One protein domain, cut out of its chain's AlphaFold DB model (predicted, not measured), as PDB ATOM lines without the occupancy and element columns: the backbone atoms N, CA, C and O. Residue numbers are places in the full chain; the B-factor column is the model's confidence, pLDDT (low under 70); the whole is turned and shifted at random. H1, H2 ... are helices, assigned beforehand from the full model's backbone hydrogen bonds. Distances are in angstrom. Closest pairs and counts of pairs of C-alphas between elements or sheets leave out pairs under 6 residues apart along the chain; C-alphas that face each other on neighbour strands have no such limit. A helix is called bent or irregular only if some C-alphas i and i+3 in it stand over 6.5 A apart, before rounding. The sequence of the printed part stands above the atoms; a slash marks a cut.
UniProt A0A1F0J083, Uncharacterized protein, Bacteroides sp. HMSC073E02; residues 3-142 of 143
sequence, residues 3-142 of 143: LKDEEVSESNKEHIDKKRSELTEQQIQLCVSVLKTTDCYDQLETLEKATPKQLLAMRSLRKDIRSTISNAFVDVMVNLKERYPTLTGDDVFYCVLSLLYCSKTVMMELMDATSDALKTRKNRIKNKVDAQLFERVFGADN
ATOM      1  N   LEU A   3     127.004 -50.642   2.476       51.34
ATOM      2  CA  LEU A   3     125.621 -51.081   2.719       51.34
ATOM      3  C   LEU A   3     124.777 -50.087   3.541       51.34
ATOM      4  O   LEU A   3     123.559 -50.096   3.441       51.34
ATOM      5  N   LYS A   4     125.406 -49.224   4.353       51.41
ATOM      6  CA  LYS A   4     124.678 -48.262   5.205       51.41
ATOM      7  C   LYS A   4     124.255 -46.991   4.466       51.41
ATOM      8  O   LYS A   4     123.285 -46.362   4.875       51.41
ATOM      9  N   ASP A   5     124.957 -46.630   3.394       47.47
ATOM     10  CA  ASP A   5     124.644 -45.425   2.620       47.47
ATOM     11  C   ASP A   5     123.511 -45.678   1.604       47.47
ATOM     12  O   ASP A   5     122.735 -44.767   1.314       47.47
ATOM     13  N   GLU A   6     123.346 -46.921   1.127       50.06
ATOM     14  CA  GLU A   6     122.235 -47.327   0.247       50.06
ATOM     15  C   GLU A   6     120.886 -47.411   0.992       50.06
ATOM     16  O   GLU A   6     119.901 -46.849   0.511       50.06
ATOM     17  N   GLU A   7     120.837 -47.991   2.202       52.00
ATOM     18  CA  GLU A   7     119.596 -48.093   3.004       52.00
ATOM     19  C   GLU A   7     119.044 -46.724   3.448       52.00
ATOM     20  O   GLU A   7     117.833 -46.487   3.419       52.00
ATOM     21  N   VAL A   8     119.917 -45.784   3.832       53.88
ATOM     22  CA  VAL A   8     119.507 -44.418   4.219       53.88
ATOM     23  C   VAL A   8     119.028 -43.621   2.997       53.88
ATOM     24  O   VAL A   8     118.108 -42.807   3.098       53.88
ATOM     25  N   SER A   9     119.624 -43.868   1.827       59.81
ATOM     26  CA  SER A   9     119.233 -43.270   0.546       59.81
ATOM     27  C   SER A   9     117.841 -43.730   0.090       59.81
ATOM     28  O   SER A   9     117.009 -42.894  -0.278       59.81
ATOM     29  N   GLU A  10     117.549 -45.033   0.155       62.03
ATOM     30  CA  GLU A  10     116.243 -45.584  -0.237       62.03
ATOM     31  C   GLU A  10     115.115 -45.149   0.705       62.03
ATOM     32  O   GLU A  10     114.071 -44.694   0.232       62.03
ATOM     33  N   SER A  11     115.347 -45.164   2.022       66.31
ATOM     34  CA  SER A  11     114.366 -44.706   3.017       66.31
ATOM     35  C   SER A  11     113.993 -43.225   2.842       66.31
ATOM     36  O   SER A  11     112.820 -42.849   2.910       66.31
ATOM     37  N   ASN A  12     114.977 -42.372   2.534       73.81
ATOM     38  CA  ASN A  12     114.735 -40.952   2.272       73.81
ATOM     39  C   ASN A  12     113.930 -40.724   0.987       73.81
ATOM     40  O   ASN A  12     113.075 -39.836   0.944       73.81
ATOM     41  N   LYS A  13     114.176 -41.525  -0.055       74.94
ATOM     42  CA  LYS A  13     113.426 -41.457  -1.311       74.94
ATOM     43  C   LYS A  13     111.968 -41.870  -1.112       74.94
ATOM     44  O   LYS A  13     111.075 -41.133  -1.525       74.94
ATOM     45  N   GLU A  14     111.725 -42.974  -0.412       75.62
ATOM     46  CA  GLU A  14     110.373 -43.446  -0.094       75.62
ATOM     47  C   GLU A  14     109.591 -42.416   0.737       75.62
ATOM     48  O   GLU A  14     108.432 -42.112   0.444       75.62
ATOM     49  N   HIS A  15     110.244 -41.787   1.719       80.75
ATOM     50  CA  HIS A  15     109.641 -40.721   2.517       80.75
ATOM     51  C   HIS A  15     109.275 -39.483   1.674       80.75
ATOM     52  O   HIS A  15     108.201 -38.897   1.852       80.75
ATOM     53  N   ILE A  16     110.129 -39.085   0.724       80.00
ATOM     54  CA  ILE A  16     109.845 -37.985  -0.212       80.00
ATOM     55  C   ILE A  16     108.665 -38.334  -1.125       80.00
ATOM     56  O   ILE A  16     107.778 -37.498  -1.323       80.00
ATOM     57  N   ASP A  17     108.624 -39.551  -1.662       76.75
ATOM     58  CA  ASP A  17     107.563 -39.993  -2.568       76.75
ATOM     59  C   ASP A  17     106.212 -40.111  -1.848       76.75
ATOM     60  O   ASP A  17     105.180 -39.712  -2.399       76.75
ATOM     61  N   LYS A  18     106.211 -40.547  -0.583       79.44
ATOM     62  CA  LYS A  18     105.022 -40.524   0.277       79.44
ATOM     63  C   LYS A  18     104.527 -39.099   0.529       79.44
ATOM     64  O   LYS A  18     103.351 -38.815   0.316       79.44
ATOM     65  N   LYS A  19     105.414 -38.171   0.893       83.50
ATOM     66  CA  LYS A  19     105.033 -36.767   1.122       83.50
ATOM     67  C   LYS A  19     104.479 -36.103  -0.142       83.50
ATOM     68  O   LYS A  19     103.514 -35.344  -0.078       83.50
ATOM     69  N   ARG A  20     105.054 -36.411  -1.310       78.44
ATOM     70  CA  ARG A  20     104.520 -35.976  -2.612       78.44
ATOM     71  C   ARG A  20     103.135 -36.558  -2.875       78.44
ATOM     72  O   ARG A  20     102.270 -35.835  -3.352       78.44
ATOM     73  N   SER A  21     102.920 -37.833  -2.547       75.94
ATOM     74  CA  SER A  21     101.608 -38.482  -2.635       75.94
ATOM     75  C   SER A  21     100.544 -37.748  -1.828       75.94
ATOM     76  O   SER A  21      99.499 -37.404  -2.372       75.94
ATOM     77  N   GLU A  22     100.827 -37.491  -0.552       82.56
ATOM     78  CA  GLU A  22      99.913 -36.807   0.369       82.56
ATOM     79  C   GLU A  22      99.596 -35.382  -0.092       82.56
ATOM     80  O   GLU A  22      98.440 -34.968  -0.067       82.56
ATOM     81  N   LEU A  23     100.601 -34.644  -0.574       83.69
ATOM     82  CA  LEU A  23     100.398 -33.287  -1.077       83.69
ATOM     83  C   LEU A  23      99.509 -33.265  -2.330       83.69
ATOM     84  O   LEU A  23      98.628 -32.416  -2.436       83.69
ATOM     85  N   THR A  24      99.706 -34.205  -3.261       79.31
ATOM     86  CA  THR A  24      98.835 -34.336  -4.438       79.31
ATOM     87  C   THR A  24      97.396 -34.652  -4.035       79.31
ATOM     88  O   THR A  24      96.476 -34.057  -4.585       79.31
ATOM     89  N   GLU A  25      97.189 -35.545  -3.063       81.69
ATOM     90  CA  GLU A  25      95.848 -35.864  -2.560       81.69
ATOM     91  C   GLU A  25      95.170 -34.624  -1.968       81.69
ATOM     92  O   GLU A  25      94.037 -34.302  -2.316       81.69
ATOM     93  N   GLN A  26      95.885 -33.854  -1.144       86.75
ATOM     94  CA  GLN A  26      95.363 -32.604  -0.585       86.75
ATOM     95  C   GLN A  26      94.997 -31.582  -1.670       86.75
ATOM     96  O   GLN A  26      93.961 -30.925  -1.561       86.75
ATOM     97  N   GLN A  27      95.806 -31.464  -2.728       85.94
ATOM     98  CA  GLN A  27      95.499 -30.598  -3.871       85.94
ATOM     99  C   GLN A  27      94.223 -31.044  -4.590       85.94
ATOM    100  O   GLN A  27      93.366 -30.211  -4.878       85.94
ATOM    101  N   ILE A  28      94.055 -32.348  -4.825       85.25
ATOM    102  CA  ILE A  28      92.843 -32.899  -5.444       85.25
ATOM    103  C   ILE A  28      91.618 -32.603  -4.573       85.25
ATOM    104  O   ILE A  28      90.625 -32.088  -5.083       85.25
ATOM    105  N   GLN A  29      91.690 -32.853  -3.263       87.25
ATOM    106  CA  GLN A  29      90.579 -32.585  -2.343       87.25
ATOM    107  C   GLN A  29      90.214 -31.096  -2.278       87.25
ATOM    108  O   GLN A  29      89.031 -30.745  -2.190       87.25
ATOM    109  N   LEU A  30      91.202 -30.202  -2.370       91.62
ATOM    110  CA  LEU A  30      90.955 -28.766  -2.467       91.62
ATOM    111  C   LEU A  30      90.248 -28.407  -3.781       91.62
ATOM    112  O   LEU A  30      89.235 -27.710  -3.743       91.62
ATOM    113  N   CYS A  31      90.710 -28.927  -4.923       90.94
ATOM    114  CA  CYS A  31      90.054 -28.726  -6.220       90.94
ATOM    115  C   CYS A  31      88.608 -29.251  -6.221       90.94
ATOM    116  O   CYS A  31      87.707 -28.572  -6.711       90.94
ATOM    117  N   VAL A  32      88.356 -30.418  -5.614       88.94
ATOM    118  CA  VAL A  32      86.998 -30.955  -5.411       88.94
ATOM    119  C   VAL A  32      86.159 -30.006  -4.562       88.94
ATOM    120  O   VAL A  32      85.008 -29.741  -4.897       88.94
ATOM    121  N   SER A  33      86.719 -29.479  -3.473       90.00
ATOM    122  CA  SER A  33      86.013 -28.542  -2.592       90.00
ATOM    123  C   SER A  33      85.633 -27.259  -3.330       90.00
ATOM    124  O   SER A  33      84.502 -26.806  -3.200       90.00
ATOM    125  N   VAL A  34      86.527 -26.722  -4.166       90.75
ATOM    126  CA  VAL A  34      86.231 -25.580  -5.047       90.75
ATOM    127  C   VAL A  34      85.120 -25.936  -6.033       90.75
ATOM    128  O   VAL A  34      84.144 -25.196  -6.136       90.75
ATOM    129  N   LEU A  35      85.207 -27.088  -6.706       90.62
ATOM    130  CA  LEU A  35      84.187 -27.532  -7.659       90.62
ATOM    131  C   LEU A  35      82.805 -27.655  -6.997       90.62
ATOM    132  O   LEU A  35      81.818 -27.205  -7.575       90.62
ATOM    133  N   LYS A  36      82.737 -28.183  -5.769       89.44
ATOM    134  CA  LYS A  36      81.503 -28.311  -4.971       89.44
ATOM    135  C   LYS A  36      80.837 -26.983  -4.619       89.44
ATOM    136  O   LYS A  36      79.655 -26.977  -4.303       89.44
ATOM    137  N   THR A  37      81.562 -25.865  -4.669       90.44
ATOM    138  CA  THR A  37      80.966 -24.527  -4.488       90.44
ATOM    139  C   THR A  37      80.345 -23.961  -5.766       90.44
ATOM    140  O   THR A  37      79.805 -22.860  -5.745       90.44
ATOM    141  N   THR A  38      80.424 -24.694  -6.879       90.69
ATOM    142  CA  THR A  38      79.881 -24.290  -8.178       90.69
ATOM    143  C   THR A  38      78.699 -25.173  -8.568       90.69
ATOM    144  O   THR A  38      78.704 -26.374  -8.297       90.69
ATOM    145  N   ASP A  39      77.748 -24.617  -9.323       90.50
ATOM    146  CA  ASP A  39      76.611 -25.363  -9.890       90.50
ATOM    147  C   ASP A  39      77.050 -26.549 -10.776       90.50
ATOM    148  O   ASP A  39      76.283 -27.476 -11.038       90.50
ATOM    149  N   CYS A  40      78.304 -26.544 -11.243       92.25
ATOM    150  CA  CYS A  40      78.876 -27.625 -12.038       92.25
ATOM    151  C   CYS A  40      78.902 -28.960 -11.280       92.25
ATOM    152  O   CYS A  40      78.798 -30.009 -11.915       92.25
ATOM    153  N   TYR A  41      79.047 -28.955  -9.950       90.69
ATOM    154  CA  TYR A  41      79.060 -30.199  -9.181       90.69
ATOM    155  C   TYR A  41      77.679 -30.873  -9.183       90.69
ATOM    156  O   TYR A  41      77.580 -32.064  -9.475       90.69
ATOM    157  N   ASP A  42      76.605 -30.104  -9.001       91.88
ATOM    158  CA  ASP A  42      75.228 -30.610  -9.095       91.88
ATOM    159  C   ASP A  42      74.894 -31.089 -10.517       91.88
ATOM    160  O   ASP A  42      74.221 -32.107 -10.718       91.88
ATOM    161  N   GLN A  43      75.404 -30.389 -11.536       92.56
ATOM    162  CA  GLN A  43      75.289 -30.817 -12.932       92.56
ATOM    163  C   GLN A  43      76.029 -32.135 -13.194       92.56
ATOM    164  O   GLN A  43      75.512 -32.990 -13.917       92.56
ATOM    165  N   LEU A  44      77.210 -32.321 -12.597       92.50
ATOM    166  CA  LEU A  44      77.982 -33.558 -12.690       92.50
ATOM    167  C   LEU A  44      77.244 -34.716 -12.006       92.50
ATOM    168  O   LEU A  44      77.079 -35.767 -12.619       92.50
ATOM    169  N   GLU A  45      76.698 -34.511 -10.805       92.19
ATOM    170  CA  GLU A  45      75.858 -35.519 -10.141       92.19
ATOM    171  C   GLU A  45      74.598 -35.863 -10.945       92.19
ATOM    172  O   GLU A  45      74.144 -37.010 -10.955       92.19
ATOM    173  N   THR A  46      74.017 -34.874 -11.625       93.62
ATOM    174  CA  THR A  46      72.868 -35.095 -12.508       93.62
ATOM    175  C   THR A  46      73.263 -35.956 -13.706       93.62
ATOM    176  O   THR A  46      72.516 -36.866 -14.060       93.62
ATOM    177  N   LEU A  47      74.439 -35.720 -14.305       93.62
ATOM    178  CA  LEU A  47      74.971 -36.564 -15.379       93.62
ATOM    179  C   LEU A  47      75.203 -38.007 -14.913       93.62
ATOM    180  O   LEU A  47      74.868 -38.925 -15.656       93.62
ATOM    181  N   GLU A  48      75.704 -38.216 -13.693       93.88
ATOM    182  CA  GLU A  48      75.915 -39.562 -13.130       93.88
ATOM    183  C   GLU A  48      74.614 -40.366 -13.001       93.88
ATOM    184  O   GLU A  48      74.600 -41.587 -13.161       93.88
ATOM    185  N   LYS A  49      73.494 -39.686 -12.736       94.50
ATOM    186  CA  LYS A  49      72.175 -40.306 -12.528       94.50
ATOM    187  C   LYS A  49      71.310 -40.315 -13.796       94.50
ATOM    188  O   LYS A  49      70.204 -40.860 -13.781       94.50
ATOM    189  N   ALA A  50      71.769 -39.694 -14.881       94.50
ATOM    190  CA  ALA A  50      70.971 -39.485 -16.080       94.50
ATOM    191  C   ALA A  50      70.802 -40.767 -16.910       94.50
ATOM    192  O   ALA A  50      71.730 -41.532 -17.160       94.50
ATOM    193  N   THR A  51      69.593 -40.960 -17.430       94.31
ATOM    194  CA  THR A  51      69.313 -41.977 -18.452       94.31
ATOM    195  C   THR A  51      69.917 -41.582 -19.807       94.31
ATOM    196  O   THR A  51      70.101 -40.389 -20.073       94.31
ATOM    197  N   PRO A  52      70.112 -42.528 -20.749       91.31
ATOM    198  CA  PRO A  52      70.629 -42.209 -22.083       91.31
ATOM    199  C   PRO A  52      69.847 -41.106 -22.813       91.31
ATOM    200  O   PRO A  52      70.431 -40.248 -23.469       91.31
ATOM    201  N   LYS A  53      68.515 -41.067 -22.662       93.38
ATOM    202  CA  LYS A  53      67.676 -40.021 -23.269       93.38
ATOM    203  C   LYS A  53      67.922 -38.641 -22.646       93.38
ATOM    204  O   LYS A  53      67.911 -37.644 -23.363       93.38
ATOM    205  N   GLN A  54      68.151 -38.574 -21.334       93.94
ATOM    206  CA  GLN A  54      68.470 -37.326 -20.633       93.94
ATOM    207  C   GLN A  54      69.874 -36.825 -20.997       93.94
ATOM    208  O   GLN A  54      70.037 -35.638 -21.266       93.94
ATOM    209  N   LEU A  55      70.856 -37.722 -21.133       92.38
ATOM    210  CA  LEU A  55      72.216 -37.370 -21.568       92.38
ATOM    211  C   LEU A  55      72.247 -36.699 -22.949       92.38
ATOM    212  O   LEU A  55      73.043 -35.784 -23.179       92.38
ATOM    213  N   LEU A  56      71.360 -37.112 -23.862       90.81
ATOM    214  CA  LEU A  56      71.188 -36.460 -25.165       90.81
ATOM    215  C   LEU A  56      70.667 -35.022 -25.028       90.81
ATOM    216  O   LEU A  56      71.143 -34.137 -25.736       90.81
ATOM    217  N   ALA A  57      69.726 -34.780 -24.112       91.62
ATOM    218  CA  ALA A  57      69.170 -33.449 -23.862       91.62
ATOM    219  C   ALA A  57      70.170 -32.511 -23.161       91.62
ATOM    220  O   ALA A  57      70.126 -31.301 -23.359       91.62
ATOM    221  N   MET A  58      71.110 -33.063 -22.391       91.31
ATOM    222  CA  MET A  58      72.129 -32.314 -21.644       91.31
ATOM    223  C   MET A  58      73.391 -31.995 -22.468       91.31
ATOM    224  O   MET A  58      74.392 -31.535 -21.922       91.31
ATOM    225  N   ARG A  59      73.377 -32.224 -23.792       89.69
ATOM    226  CA  ARG A  59      74.535 -32.009 -24.683       89.69
ATOM    227  C   ARG A  59      75.138 -30.611 -24.611       89.69
ATOM    228  O   ARG A  59      76.359 -30.486 -24.644       89.69
ATOM    229  N   SER A  60      74.303 -29.585 -24.488       90.50
ATOM    230  CA  SER A  60      74.747 -28.192 -24.399       90.50
ATOM    231  C   SER A  60      75.580 -27.906 -23.146       90.50
ATOM    232  O   SER A  60      76.504 -27.105 -23.218       90.50
ATOM    233  N   LEU A  61      75.316 -28.601 -22.033       90.56
ATOM    234  CA  LEU A  61      75.987 -28.374 -20.746       90.56
ATOM    235  C   LEU A  61      77.413 -28.934 -20.700       90.56
ATOM    236  O   LEU A  61      78.229 -28.506 -19.890       90.56
ATOM    237  N   ARG A  62      77.746 -29.889 -21.577       92.88
ATOM    238  CA  ARG A  62      79.025 -30.622 -21.532       92.88
ATOM    239  C   ARG A  62      80.234 -29.702 -21.647       92.88
ATOM    240  O   ARG A  62      81.229 -29.910 -20.958       92.88
ATOM    241  N   LYS A  63      80.147 -28.686 -22.513       92.88
ATOM    242  CA  LYS A  63      81.231 -27.720 -22.723       92.88
ATOM    243  C   LYS A  63      81.485 -26.891 -21.463       92.88
ATOM    244  O   LYS A  63      82.642 -26.723 -21.081       92.88
ATOM    245  N   ASP A  64      80.421 -26.432 -20.816       93.56
ATOM    246  CA  ASP A  64      80.503 -25.588 -19.623       93.56
ATOM    247  C   ASP A  64      80.998 -26.389 -18.414       93.56
ATOM    248  O   ASP A  64      81.897 -25.935 -17.702       93.56
ATOM    249  N   ILE A  65      80.519 -27.628 -18.255       94.75
ATOM    250  CA  ILE A  65      81.011 -28.566 -17.235       94.75
ATOM    251  C   ILE A  65      82.502 -28.838 -17.440       94.75
ATOM    252  O   ILE A  65      83.303 -28.676 -16.519       94.75
ATOM    253  N   ARG A  66      82.913 -29.183 -18.668       95.75
ATOM    254  CA  ARG A  66      84.326 -29.421 -18.993       95.75
ATOM    255  C   ARG A  66      85.190 -28.193 -18.706       95.75
ATOM    256  O   ARG A  66      86.280 -28.345 -18.152       95.75
ATOM    257  N   SER A  67      84.729 -26.998 -19.073       95.12
ATOM    258  CA  SER A  67      85.455 -25.753 -18.811       95.12
ATOM    259  C   SER A  67      85.590 -25.486 -17.313       95.12
ATOM    260  O   SER A  67      86.675 -25.144 -16.854       95.12
ATOM    261  N   THR A  68      84.517 -25.674 -16.547       95.62
ATOM    262  CA  THR A  68      84.507 -25.421 -15.101       95.62
ATOM    263  C   THR A  68      85.421 -26.394 -14.362       95.62
ATOM    264  O   THR A  68      86.247 -25.956 -13.564       95.62
ATOM    265  N   ILE A  69      85.372 -27.689 -14.701       95.94
ATOM    266  CA  ILE A  69      86.305 -28.695 -14.170       95.94
ATOM    267  C   ILE A  69      87.749 -28.327 -14.529       95.94
ATOM    268  O   ILE A  69      88.610 -28.321 -13.656       95.94
ATOM    269  N   SER A  70      88.021 -27.976 -15.791       95.56
ATOM    270  CA  SER A  70      89.381 -27.624 -16.225       95.56
ATOM    271  C   SER A  70      89.932 -26.414 -15.465       95.56
ATOM    272  O   SER A  70      91.099 -26.410 -15.089       95.56
ATOM    273  N   ASN A  71      89.090 -25.413 -15.192       94.62
ATOM    274  CA  ASN A  71      89.471 -24.233 -14.418       94.62
ATOM    275  C   ASN A  71      89.720 -24.572 -12.943       94.62
ATOM    276  O   ASN A  71      90.722 -24.138 -12.383       94.62
ATOM    277  N   ALA A  72      88.850 -25.374 -12.322       94.31
ATOM    278  CA  ALA A  72      89.003 -25.783 -10.924       94.31
ATOM    279  C   ALA A  72      90.248 -26.661 -10.692       94.31
ATOM    280  O   ALA A  72      90.804 -26.664  -9.597       94.31
ATOM    281  N   PHE A  73      90.695 -27.388 -11.721       95.25
ATOM    282  CA  PHE A  73      91.836 -28.307 -11.670       95.25
ATOM    283  C   PHE A  73      93.071 -27.802 -12.430       95.25
ATOM    284  O   PHE A  73      93.988 -28.587 -12.677       95.25
ATOM    285  N   VAL A  74      93.134 -26.517 -12.800       94.44
ATOM    286  CA  VAL A  74      94.190 -25.989 -13.681       94.44
ATOM    287  C   VAL A  74      95.599 -26.289 -13.158       94.44
ATOM    288  O   VAL A  74      96.439 -26.756 -13.925       94.44
ATOM    289  N   ASP A  75      95.837 -26.145 -11.854       91.50
ATOM    290  CA  ASP A  75      97.145 -26.411 -11.243       91.50
ATOM    291  C   ASP A  75      97.526 -27.897 -11.310       91.50
ATOM    292  O   ASP A  75      98.665 -28.242 -11.630       91.50
ATOM    293  N   VAL A  76      96.561 -28.795 -11.084       91.12
ATOM    294  CA  VAL A  76      96.756 -30.248 -11.224       91.12
ATOM    295  C   VAL A  76      97.071 -30.598 -12.679       91.12
ATOM    296  O   VAL A  76      97.985 -31.376 -12.956       91.12
ATOM    297  N   MET A  77      96.346 -29.997 -13.626       95.00
ATOM    298  CA  MET A  77      96.553 -30.221 -15.055       95.00
ATOM    299  C   MET A  77      97.926 -29.723 -15.522       95.00
ATOM    300  O   MET A  77      98.610 -30.432 -16.264       95.00
ATOM    301  N   VAL A  78      98.350 -28.538 -15.073       94.06
ATOM    302  CA  VAL A  78      99.680 -27.977 -15.353       94.06
ATOM    303  C   VAL A  78     100.762 -28.881 -14.771       94.06
ATOM    304  O   VAL A  78     101.662 -29.281 -15.505       94.06
ATOM    305  N   ASN A  79     100.631 -29.307 -13.513       90.81
ATOM    306  CA  ASN A  79     101.612 -30.183 -12.875       90.81
ATOM    307  C   ASN A  79     101.773 -31.528 -13.608       90.81
ATOM    308  O   ASN A  79     102.895 -31.972 -13.867       90.81
ATOM    309  N   LEU A  80     100.661 -32.157 -14.008       91.94
ATOM    310  CA  LEU A  80     100.682 -33.381 -14.815       91.94
ATOM    311  C   LEU A  80     101.379 -33.158 -16.160       91.94
ATOM    312  O   LEU A  80     102.145 -34.009 -16.614       91.94
ATOM    313  N   LYS A  81     101.128 -32.016 -16.802       94.19
ATOM    314  CA  LYS A  81     101.708 -31.682 -18.101       94.19
ATOM    315  C   LYS A  81     103.202 -31.366 -18.012       94.19
ATOM    316  O   LYS A  81     103.941 -31.765 -18.906       94.19
ATOM    317  N   GLU A  82     103.652 -30.708 -16.950       93.62
ATOM    318  CA  GLU A  82     105.071 -30.441 -16.690       93.62
ATOM    319  C   GLU A  82     105.840 -31.731 -16.397       93.62
ATOM    320  O   GLU A  82     106.915 -31.953 -16.953       93.62
ATOM    321  N   ARG A  83     105.270 -32.618 -15.569       90.06
ATOM    322  CA  ARG A  83     105.905 -33.892 -15.209       90.06
ATOM    323  C   ARG A  83     105.900 -34.900 -16.360       90.06
ATOM    324  O   ARG A  83     106.858 -35.658 -16.501       90.06
ATOM    325  N   TYR A  84     104.866 -34.889 -17.203       94.31
ATOM    326  CA  TYR A  84     104.747 -35.771 -18.370       94.31
ATOM    327  C   TYR A  84     104.396 -34.970 -19.637       94.31
ATOM    328  O   TYR A  84     103.257 -35.012 -20.123       94.31
ATOM    329  N   PRO A  85     105.383 -34.284 -20.252       95.94
ATOM    330  CA  PRO A  85     105.159 -33.382 -21.389       95.94
ATOM    331  C   PRO A  85     104.502 -34.035 -22.606       95.94
ATOM    332  O   PRO A  85     103.857 -33.361 -23.413       95.94
ATOM    333  N   THR A  86     104.626 -35.357 -22.740       96.81
ATOM    334  CA  THR A  86     104.082 -36.133 -23.859       96.81
ATOM    335  C   THR A  86     102.588 -36.452 -23.723       96.81
ATOM    336  O   THR A  86     101.995 -36.956 -24.685       96.81
ATOM    337  N   LEU A  87     101.955 -36.186 -22.574       97.31
ATOM    338  CA  LEU A  87     100.503 -36.315 -22.406       97.31
ATOM    339  C   LEU A  87      99.776 -35.226 -23.196       97.31
ATOM    340  O   LEU A  87     100.145 -34.058 -23.144       97.31
ATOM    341  N   THR A  88      98.735 -35.577 -23.944       97.00
ATOM    342  CA  THR A  88      97.885 -34.576 -24.613       97.00
ATOM    343  C   THR A  88      96.981 -33.861 -23.603       97.00
ATOM    344  O   THR A  88      96.769 -34.367 -22.504       97.00
ATOM    345  N   GLY A  89      96.404 -32.709 -23.967       96.38
ATOM    346  CA  GLY A  89      95.452 -32.012 -23.087       96.38
ATOM    347  C   GLY A  89      94.266 -32.894 -22.682       96.38
ATOM    348  O   GLY A  89      93.862 -32.898 -21.525       96.38
ATOM    349  N   ASP A  90      93.774 -33.730 -23.598       96.94
ATOM    350  CA  ASP A  90      92.715 -34.689 -23.285       96.94
ATOM    351  C   ASP A  90      93.190 -35.878 -22.436       96.94
ATOM    352  O   ASP A  90      92.382 -36.469 -21.728       96.94
ATOM    353  N   ASP A  91      94.467 -36.272 -22.513       97.62
ATOM    354  CA  ASP A  91      95.012 -37.288 -21.601       97.62
ATOM    355  C   ASP A  91      95.007 -36.755 -20.169       97.62
ATOM    356  O   ASP A  91      94.564 -37.443 -19.255       97.62
ATOM    357  N   VAL A  92      95.436 -35.502 -19.997       97.12
ATOM    358  CA  VAL A  92      95.424 -34.812 -18.705       97.12
ATOM    359  C   VAL A  92      93.992 -34.631 -18.196       97.12
ATOM    360  O   VAL A  92      93.717 -34.941 -17.041       97.12
ATOM    361  N   PHE A  93      93.066 -34.193 -19.051       97.75
ATOM    362  CA  PHE A  93      91.661 -34.048 -18.667       97.75
ATOM    363  C   PHE A  93      91.026 -35.390 -18.275       97.75
ATOM    364  O   PHE A  93      90.288 -35.453 -17.298       97.75
ATOM    365  N   TYR A  94      91.364 -36.482 -18.970       97.75
ATOM    366  CA  TYR A  94      90.909 -37.819 -18.587       97.75
ATOM    367  C   TYR A  94      91.417 -38.229 -17.200       97.75
ATOM    368  O   TYR A  94      90.631 -38.731 -16.404       97.75
ATOM    369  N   CYS A  95      92.686 -37.944 -16.872       96.00
ATOM    370  CA  CYS A  95      93.207 -38.173 -15.523       96.00
ATOM    371  C   CYS A  95      92.414 -37.396 -14.462       96.00
ATOM    372  O   CYS A  95      92.107 -37.956 -13.417       96.00
ATOM    373  N   VAL A  96      92.054 -36.134 -14.725       95.81
ATOM    374  CA  VAL A  96      91.232 -35.334 -13.799       95.81
ATOM    375  C   VAL A  96      89.859 -35.970 -13.585       95.81
ATOM    376  O   VAL A  96      89.436 -36.112 -12.443       95.81
ATOM    377  N   LEU A  97      89.182 -36.409 -14.651       95.88
ATOM    378  CA  LEU A  97      87.889 -37.093 -14.521       95.88
ATOM    379  C   LEU A  97      88.000 -38.403 -13.725       95.88
ATOM    380  O   LEU A  97      87.100 -38.719 -12.953       95.88
ATOM    381  N   SER A  98      89.098 -39.149 -13.880       94.75
ATOM    382  CA  SER A  98      89.353 -40.362 -13.091       94.75
ATOM    383  C   SER A  98      89.632 -40.059 -11.620       94.75
ATOM    384  O   SER A  98      89.096 -40.741 -10.755       94.75
ATOM    385  N   LEU A  99      90.385 -38.999 -11.318       90.81
ATOM    386  CA  LEU A  99      90.621 -38.539  -9.941       90.81
ATOM    387  C   LEU A  99      89.351 -37.992  -9.270       90.81
ATOM    388  O   LEU A  99      89.236 -38.027  -8.049       90.81
ATOM    389  N   LEU A 100      88.395 -37.504 -10.062       90.50
ATOM    390  CA  LEU A 100      87.053 -37.133  -9.613       90.50
ATOM    391  C   LEU A 100      86.117 -38.336  -9.425       90.50
ATOM    392  O   LEU A 100      84.981 -38.145  -8.998       90.50
ATOM    393  N   TYR A 101      86.573 -39.554  -9.739       90.62
ATOM    394  CA  TYR A 101      85.770 -40.779  -9.725       90.62
ATOM    395  C   TYR A 101      84.512 -40.703 -10.602       90.62
ATOM    396  O   TYR A 101      83.506 -41.349 -10.307       90.62
ATOM    397  N   CYS A 102      84.556 -39.928 -11.691       93.69
ATOM    398  CA  CYS A 102      83.450 -39.888 -12.641       93.69
ATOM    399  C   CYS A 102      83.221 -41.285 -13.234       93.69
ATOM    400  O   CYS A 102      84.173 -41.998 -13.561       93.69
ATOM    401  N   SER A 103      81.967 -41.677 -13.447       94.00
ATOM    402  CA  SER A 103      81.683 -42.956 -14.088       94.00
ATOM    403  C   SER A 103      82.164 -42.970 -15.536       94.00
ATOM    404  O   SER A 103      82.272 -41.945 -16.218       94.00
ATOM    405  N   LYS A 104      82.376 -44.178 -16.066       94.38
ATOM    406  CA  LYS A 104      82.726 -44.378 -17.476       94.38
ATOM    407  C   LYS A 104      81.738 -43.693 -18.429       94.38
ATOM    408  O   LYS A 104      82.160 -43.160 -19.451       94.38
ATOM    409  N   THR A 105      80.448 -43.690 -18.094       94.00
ATOM    410  CA  THR A 105      79.411 -43.011 -18.882       94.00
ATOM    411  C   THR A 105      79.645 -41.505 -18.902       94.00
ATOM    412  O   THR A 105      79.732 -40.921 -19.977       94.00
ATOM    413  N   VAL A 106      79.834 -40.878 -17.741       95.12
ATOM    414  CA  VAL A 106      80.099 -39.434 -17.654       95.12
ATOM    415  C   VAL A 106      81.398 -39.057 -18.359       95.12
ATOM    416  O   VAL A 106      81.432 -38.073 -19.098       95.12
ATOM    417  N   MET A 107      82.449 -39.868 -18.225       96.44
ATOM    418  CA  MET A 107      83.700 -39.670 -18.962       96.44
ATOM    419  C   MET A 107      83.482 -39.695 -20.474       96.44
ATOM    420  O   MET A 107      83.995 -38.825 -21.174       96.44
ATOM    421  N   MET A 108      82.710 -40.655 -20.992       95.88
ATOM    422  CA  MET A 108      82.378 -40.718 -22.418       95.88
ATOM    423  C   MET A 108      81.637 -39.460 -22.881       95.88
ATOM    424  O   MET A 108      81.965 -38.914 -23.933       95.88
ATOM    425  N   GLU A 109      80.689 -38.962 -22.085       95.25
ATOM    426  CA  GLU A 109      79.900 -37.781 -22.442       95.25
ATOM    427  C   GLU A 109      80.714 -36.482 -22.401       95.25
ATOM    428  O   GLU A 109      80.627 -35.677 -23.328       95.25
ATOM    429  N   LEU A 110      81.536 -36.270 -21.367       96.25
ATOM    430  CA  LEU A 110      82.356 -35.057 -21.220       96.25
ATOM    431  C   LEU A 110      83.572 -35.028 -22.151       96.25
ATOM    432  O   LEU A 110      84.106 -33.954 -22.443       96.25
ATOM    433  N   MET A 111      84.031 -36.194 -22.605       95.81
ATOM    434  CA  MET A 111      85.131 -36.312 -23.563       95.81
ATOM    435  C   MET A 111      84.671 -36.474 -25.013       95.81
ATOM    436  O   MET A 111      85.534 -36.515 -25.887       95.81
ATOM    437  N   ASP A 112      83.362 -36.587 -25.258       94.69
ATOM    438  CA  ASP A 112      82.782 -36.941 -26.561       94.69
ATOM    439  C   ASP A 112      83.487 -38.158 -27.189       94.69
ATOM    440  O   ASP A 112      83.982 -38.141 -28.317       94.69
ATOM    441  N   ALA A 113      83.624 -39.218 -26.388       95.69
ATOM    442  CA  ALA A 113      84.462 -40.366 -26.698       95.69
ATOM    443  C   ALA A 113      83.720 -41.688 -26.500       95.69
ATOM    444  O   ALA A 113      82.872 -41.839 -25.624       95.69
ATOM    445  N   THR A 114      84.092 -42.696 -27.287       96.50
ATOM    446  CA  THR A 114      83.611 -44.065 -27.091       96.50
ATOM    447  C   THR A 114      84.388 -44.773 -25.977       96.50
ATOM    448  O   THR A 114      85.519 -44.412 -25.646       96.50
ATOM    449  N   SER A 115      83.816 -45.855 -25.445       96.00
ATOM    450  CA  SER A 115      84.495 -46.749 -24.495       96.00
ATOM    451  C   SER A 115      85.879 -47.204 -24.990       96.00
ATOM    452  O   SER A 115      86.845 -47.192 -24.226       96.00
ATOM    453  N   ASP A 116      85.996 -47.587 -26.265       97.31
ATOM    454  CA  ASP A 116      87.262 -48.070 -26.834       97.31
ATOM    455  C   ASP A 116      88.295 -46.951 -26.991       97.31
ATOM    456  O   ASP A 116      89.496 -47.171 -26.782       97.31
ATOM    457  N   ALA A 117      87.841 -45.728 -27.282       97.50
ATOM    458  CA  ALA A 117      88.701 -44.553 -27.288       97.50
ATOM    459  C   ALA A 117      89.259 -44.267 -25.882       97.50
ATOM    460  O   ALA A 117      90.460 -44.015 -25.751       97.50
ATOM    461  N   LEU A 118      88.438 -44.384 -24.829       97.19
ATOM    462  CA  LEU A 118      88.897 -44.253 -23.439       97.19
ATOM    463  C   LEU A 118      89.884 -45.360 -23.051       97.19
ATOM    464  O   LEU A 118      90.933 -45.072 -22.479       97.19
ATOM    465  N   LYS A 119      89.628 -46.617 -23.435       96.38
ATOM    466  CA  LYS A 119      90.560 -47.735 -23.198       96.38
ATOM    467  C   LYS A 119      91.918 -47.494 -23.865       96.38
ATOM    468  O   LYS A 119      92.965 -47.665 -23.240       96.38
ATOM    469  N   THR A 120      91.905 -47.054 -25.122       97.31
ATOM    470  CA  THR A 120      93.122 -46.711 -25.875       97.31
ATOM    471  C   THR A 120      93.869 -45.552 -25.218       97.31
ATOM    472  O   THR A 120      95.097 -45.580 -25.108       97.31
ATOM    473  N   ARG A 121      93.133 -44.547 -24.729       97.31
ATOM    474  CA  ARG A 121      93.677 -43.412 -23.980       97.31
ATOM    475  C   ARG A 121      94.337 -43.857 -22.675       97.31
ATOM    476  O   ARG A 121      95.500 -43.523 -22.465       97.31
ATOM    477  N   LYS A 122      93.666 -44.677 -21.859       96.94
ATOM    478  CA  LYS A 122      94.215 -45.259 -20.621       96.94
ATOM    479  C   LYS A 122      95.519 -46.017 -20.883       96.94
ATOM    480  O   LYS A 122      96.512 -45.782 -20.201       96.94
ATOM    481  N   ASN A 123      95.560 -46.857 -21.922       97.00
ATOM    482  CA  ASN A 123      96.772 -47.593 -22.299       97.00
ATOM    483  C   ASN A 123      97.916 -46.666 -22.742       97.00
ATOM    484  O   ASN A 123      99.070 -46.859 -22.368       97.00
ATOM    485  N   ARG A 124      97.603 -45.617 -23.512       97.12
ATOM    486  CA  ARG A 124      98.591 -44.604 -23.899       97.12
ATOM    487  C   ARG A 124      99.157 -43.869 -22.682       97.12
ATOM    488  O   ARG A 124     100.356 -43.611 -22.666       97.12
ATOM    489  N   ILE A 125      98.322 -43.531 -21.699       97.69
ATOM    490  CA  ILE A 125      98.766 -42.880 -20.459       97.69
ATOM    491  C   ILE A 125      99.658 -43.829 -19.660       97.69
ATOM    492  O   ILE A 125     100.754 -43.426 -19.289       97.69
ATOM    493  N   LYS A 126      99.255 -45.097 -19.496       97.12
ATOM    494  CA  LYS A 126     100.051 -46.140 -18.822       97.12
ATOM    495  C   LYS A 126     101.493 -46.206 -19.324       97.12
ATOM    496  O   LYS A 126     102.411 -46.336 -18.532       97.12
ATOM    497  N   ASN A 127     101.692 -46.080 -20.635       96.81
ATOM    498  CA  ASN A 127     103.016 -46.163 -21.258       96.81
ATOM    499  C   ASN A 127     103.849 -44.872 -21.146       96.81
ATOM    500  O   ASN A 127     104.997 -44.852 -21.583       96.81
ATOM    501  N   LYS A 128     103.270 -43.778 -20.639       96.44
ATOM    502  CA  LYS A 128     103.899 -42.449 -20.570       96.44
ATOM    503  C   LYS A 128     104.140 -41.955 -19.147       96.44
ATOM    504  O   LYS A 128     104.891 -40.997 -18.983       96.44
ATOM    505  N   VAL A 129     103.495 -42.558 -18.153       94.31
ATOM    506  CA  VAL A 129     103.596 -42.159 -16.745       94.31
ATOM    507  C   VAL A 129     104.234 -43.266 -15.911       94.31
ATOM    508  O   VAL A 129     104.289 -44.418 -16.337       94.31
ATOM    509  N   ASP A 130     104.730 -42.925 -14.724       90.50
ATOM    510  CA  ASP A 130     105.218 -43.938 -13.787       90.50
ATOM    511  C   ASP A 130     104.065 -44.740 -13.164       90.50
ATOM    512  O   ASP A 130     102.915 -44.292 -13.104       90.50
ATOM    513  N   ALA A 131     104.377 -45.958 -12.709       90.38
ATOM    514  CA  ALA A 131     103.384 -46.876 -12.159       90.38
ATOM    515  C   ALA A 131     102.661 -46.292 -10.936       90.38
ATOM    516  O   ALA A 131     101.465 -46.512 -10.775       90.38
ATOM    517  N   GLN A 132     103.360 -45.506 -10.110       85.19
ATOM    518  CA  GLN A 132     102.779 -44.892  -8.920       85.19
ATOM    519  C   GLN A 132     101.655 -43.918  -9.289       85.19
ATOM    520  O   GLN A 132     100.572 -43.977  -8.703       85.19
ATOM    521  N   LEU A 133     101.881 -43.037 -10.269       87.75
ATOM    522  CA  LEU A 133     100.831 -42.143 -10.744       87.75
ATOM    523  C   LEU A 133      99.712 -42.916 -11.442       87.75
ATOM    524  O   LEU A 133      98.542 -42.606 -11.221       87.75
ATOM    525  N   PHE A 134     100.051 -43.903 -12.275       93.06
ATOM    526  CA  PHE A 134      99.043 -44.679 -12.996       93.06
ATOM    527  C   PHE A 134      98.067 -45.365 -12.035       93.06
ATOM    528  O   PHE A 134      96.856 -45.226 -12.202       93.06
ATOM    529  N   GLU A 135      98.581 -46.041 -11.007       90.44
ATOM    530  CA  GLU A 135      97.756 -46.696  -9.990       90.44
ATOM    531  C   GLU A 135      96.965 -45.688  -9.153       90.44
ATOM    532  O   GLU A 135      95.817 -45.952  -8.810       90.44
ATOM    533  N   ARG A 136      97.496 -44.491  -8.877       87.12
ATOM    534  CA  ARG A 136      96.703 -43.456  -8.196       87.12
ATOM    535  C   ARG A 136      95.507 -43.000  -9.030       87.12
ATOM    536  O   ARG A 136      94.412 -42.879  -8.500       87.12
ATOM    537  N   VAL A 137      95.726 -42.705 -10.310       90.75
ATOM    538  CA  VAL A 137      94.681 -42.150 -11.186       90.75
ATOM    539  C   VAL A 137      93.660 -43.217 -11.573       90.75
ATOM    540  O   VAL A 137      92.475 -42.923 -11.660       90.75
ATOM    541  N   PHE A 138      94.111 -44.447 -11.821       92.44
ATOM    542  CA  PHE A 138      93.303 -45.487 -12.459       92.44
ATOM    543  C   PHE A 138      93.179 -46.789 -11.661       92.44
ATOM    544  O   PHE A 138      92.529 -47.717 -12.143       92.44
ATOM    545  N   GLY A 139      93.802 -46.900 -10.487       84.69
ATOM    546  CA  GLY A 139      93.777 -48.122  -9.674       84.69
ATOM    547  C   GLY A 139      92.399 -48.425  -9.089       84.69
ATOM    548  O   GLY A 139      92.064 -49.590  -8.894       84.69
ATOM    549  N   ALA A 140      91.563 -47.398  -8.896       69.31
ATOM    550  CA  ALA A 140      90.173 -47.562  -8.470       69.31
ATOM    551  C   ALA A 140      89.263 -48.163  -9.562       69.31
ATOM    552  O   ALA A 140      88.247 -48.762  -9.234       69.31
ATOM    553  N   ASP A 141      89.643 -48.079 -10.845       56.78
ATOM    554  CA  ASP A 141      88.884 -48.665 -11.967       56.78
ATOM    555  C   ASP A 141      89.013 -50.203 -12.062       56.78
ATOM    556  O   ASP A 141      88.463 -50.807 -12.984       56.78
ATOM    557  N   ASN A 142      89.802 -50.847 -11.193       39.56
ATOM    558  CA  ASN A 142      89.956 -52.307 -11.158       39.56
ATOM    559  C   ASN A 142      88.896 -53.007 -10.273       39.56
ATOM    560  O   ASN A 142      89.094 -54.169  -9.909       39.56
TER     561      ASN A 142
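Overview. This is residues 3 to 142 of the 143 residues of an uncharacterized protein of Bacteroides sp. HMSC073E02 (UniProt A0A1F0J083). One long helix, H1, reaches out like an arm from a body of short crossed helices; residues 3 to 16 stick out, while residues 31 to 35 pack on H4 in the body. In the body H6 lies nearest the middle, with H5, H7 and H9 packed round it, and H2 and H3 lie at the end away from the arm. The printed part has 140 residues with nine named helices, H1 to H9 in that order along the chain, and no named strand: the class is all helix. It is only just compact, close to loose, with a radius of gyration of the C-alphas of 17.1 A, and elongated, spanning 65 by 33 by 26 A.

Along the chain. H1, residues 3 to 36, begins with C-alpha 3 at (125.621, -51.081, 2.719) and is 50.2 A long from first to last C-alpha. H2 is residues 39 to 49, 15.8 A, and H3 is residues 52 to 57. H4, residues 61 to 72, measures 16.5 A, and H5 is residues 74 to 83. H6, residues 89 to 99, begins with C-alpha 89 at (95.452, -32.012, -23.087). H7 is residues 104 to 111, and H8, residues 115 to 126, measures 16.6 A. H9, residues 131 to 142, ends with C-alpha 142 at (89.956, -52.307, -11.158); it is irregular, C-alphas 137 and 140 being 7.5 A apart.

Arrangement. H7 is the hub, touching four helices. H6 and H7 form a helical hairpin, at a shallow tilt of 33 degrees, only just short of steep, and run opposite ways; their closest C-alphas, Leu 97 and Met 107, are 6.6 A apart. H4 touches H7 with residues 62 to 66 alone, about perpendicular at 88 degrees, the C-alphas of Arg 62 and Leu 110 being closest at 5.6 A. H2 touches H7, closest at the C-alphas of Glu 48 and Val 106, 6.2 A. H7 and H8 only just touch, with 3 pairs of C-alphas within 8 A, the closest being Met 108 and Ser 115, 6.7 A. H5 touches H6 at a steep tilt of 66 degrees, closest at the C-alphas of Met 77 and Val 92, 6.0 A. H9 touches H6 with residues 137 to 138 alone, Leu 99 to Val 137 being the closest C-alphas at 5.6 A. H1 touches H4 at a steep tilt of 46 degrees, opposite ways, the closest C-alphas being Cys 31 and Ala 72, 5.6 A. H3 is close to H2 but not clearly touching, the C-alphas of Leu 47 and Leu 55 being closest at 6.8 A. In H2 to H8 every O i to N i+4 pair is within hydrogen-bond range; H1 has 28 of 30 and H9 has 5 of 8.

Size, cuts and confidence. The two C-alphas farthest apart, Leu 3 and Ala 57, are 64.8 A apart. The printed part has no cut, and its eight links are tight. The mean pLDDT of the printed part is 88.7, with residues 3 to 11 and 140 to 142 under 70.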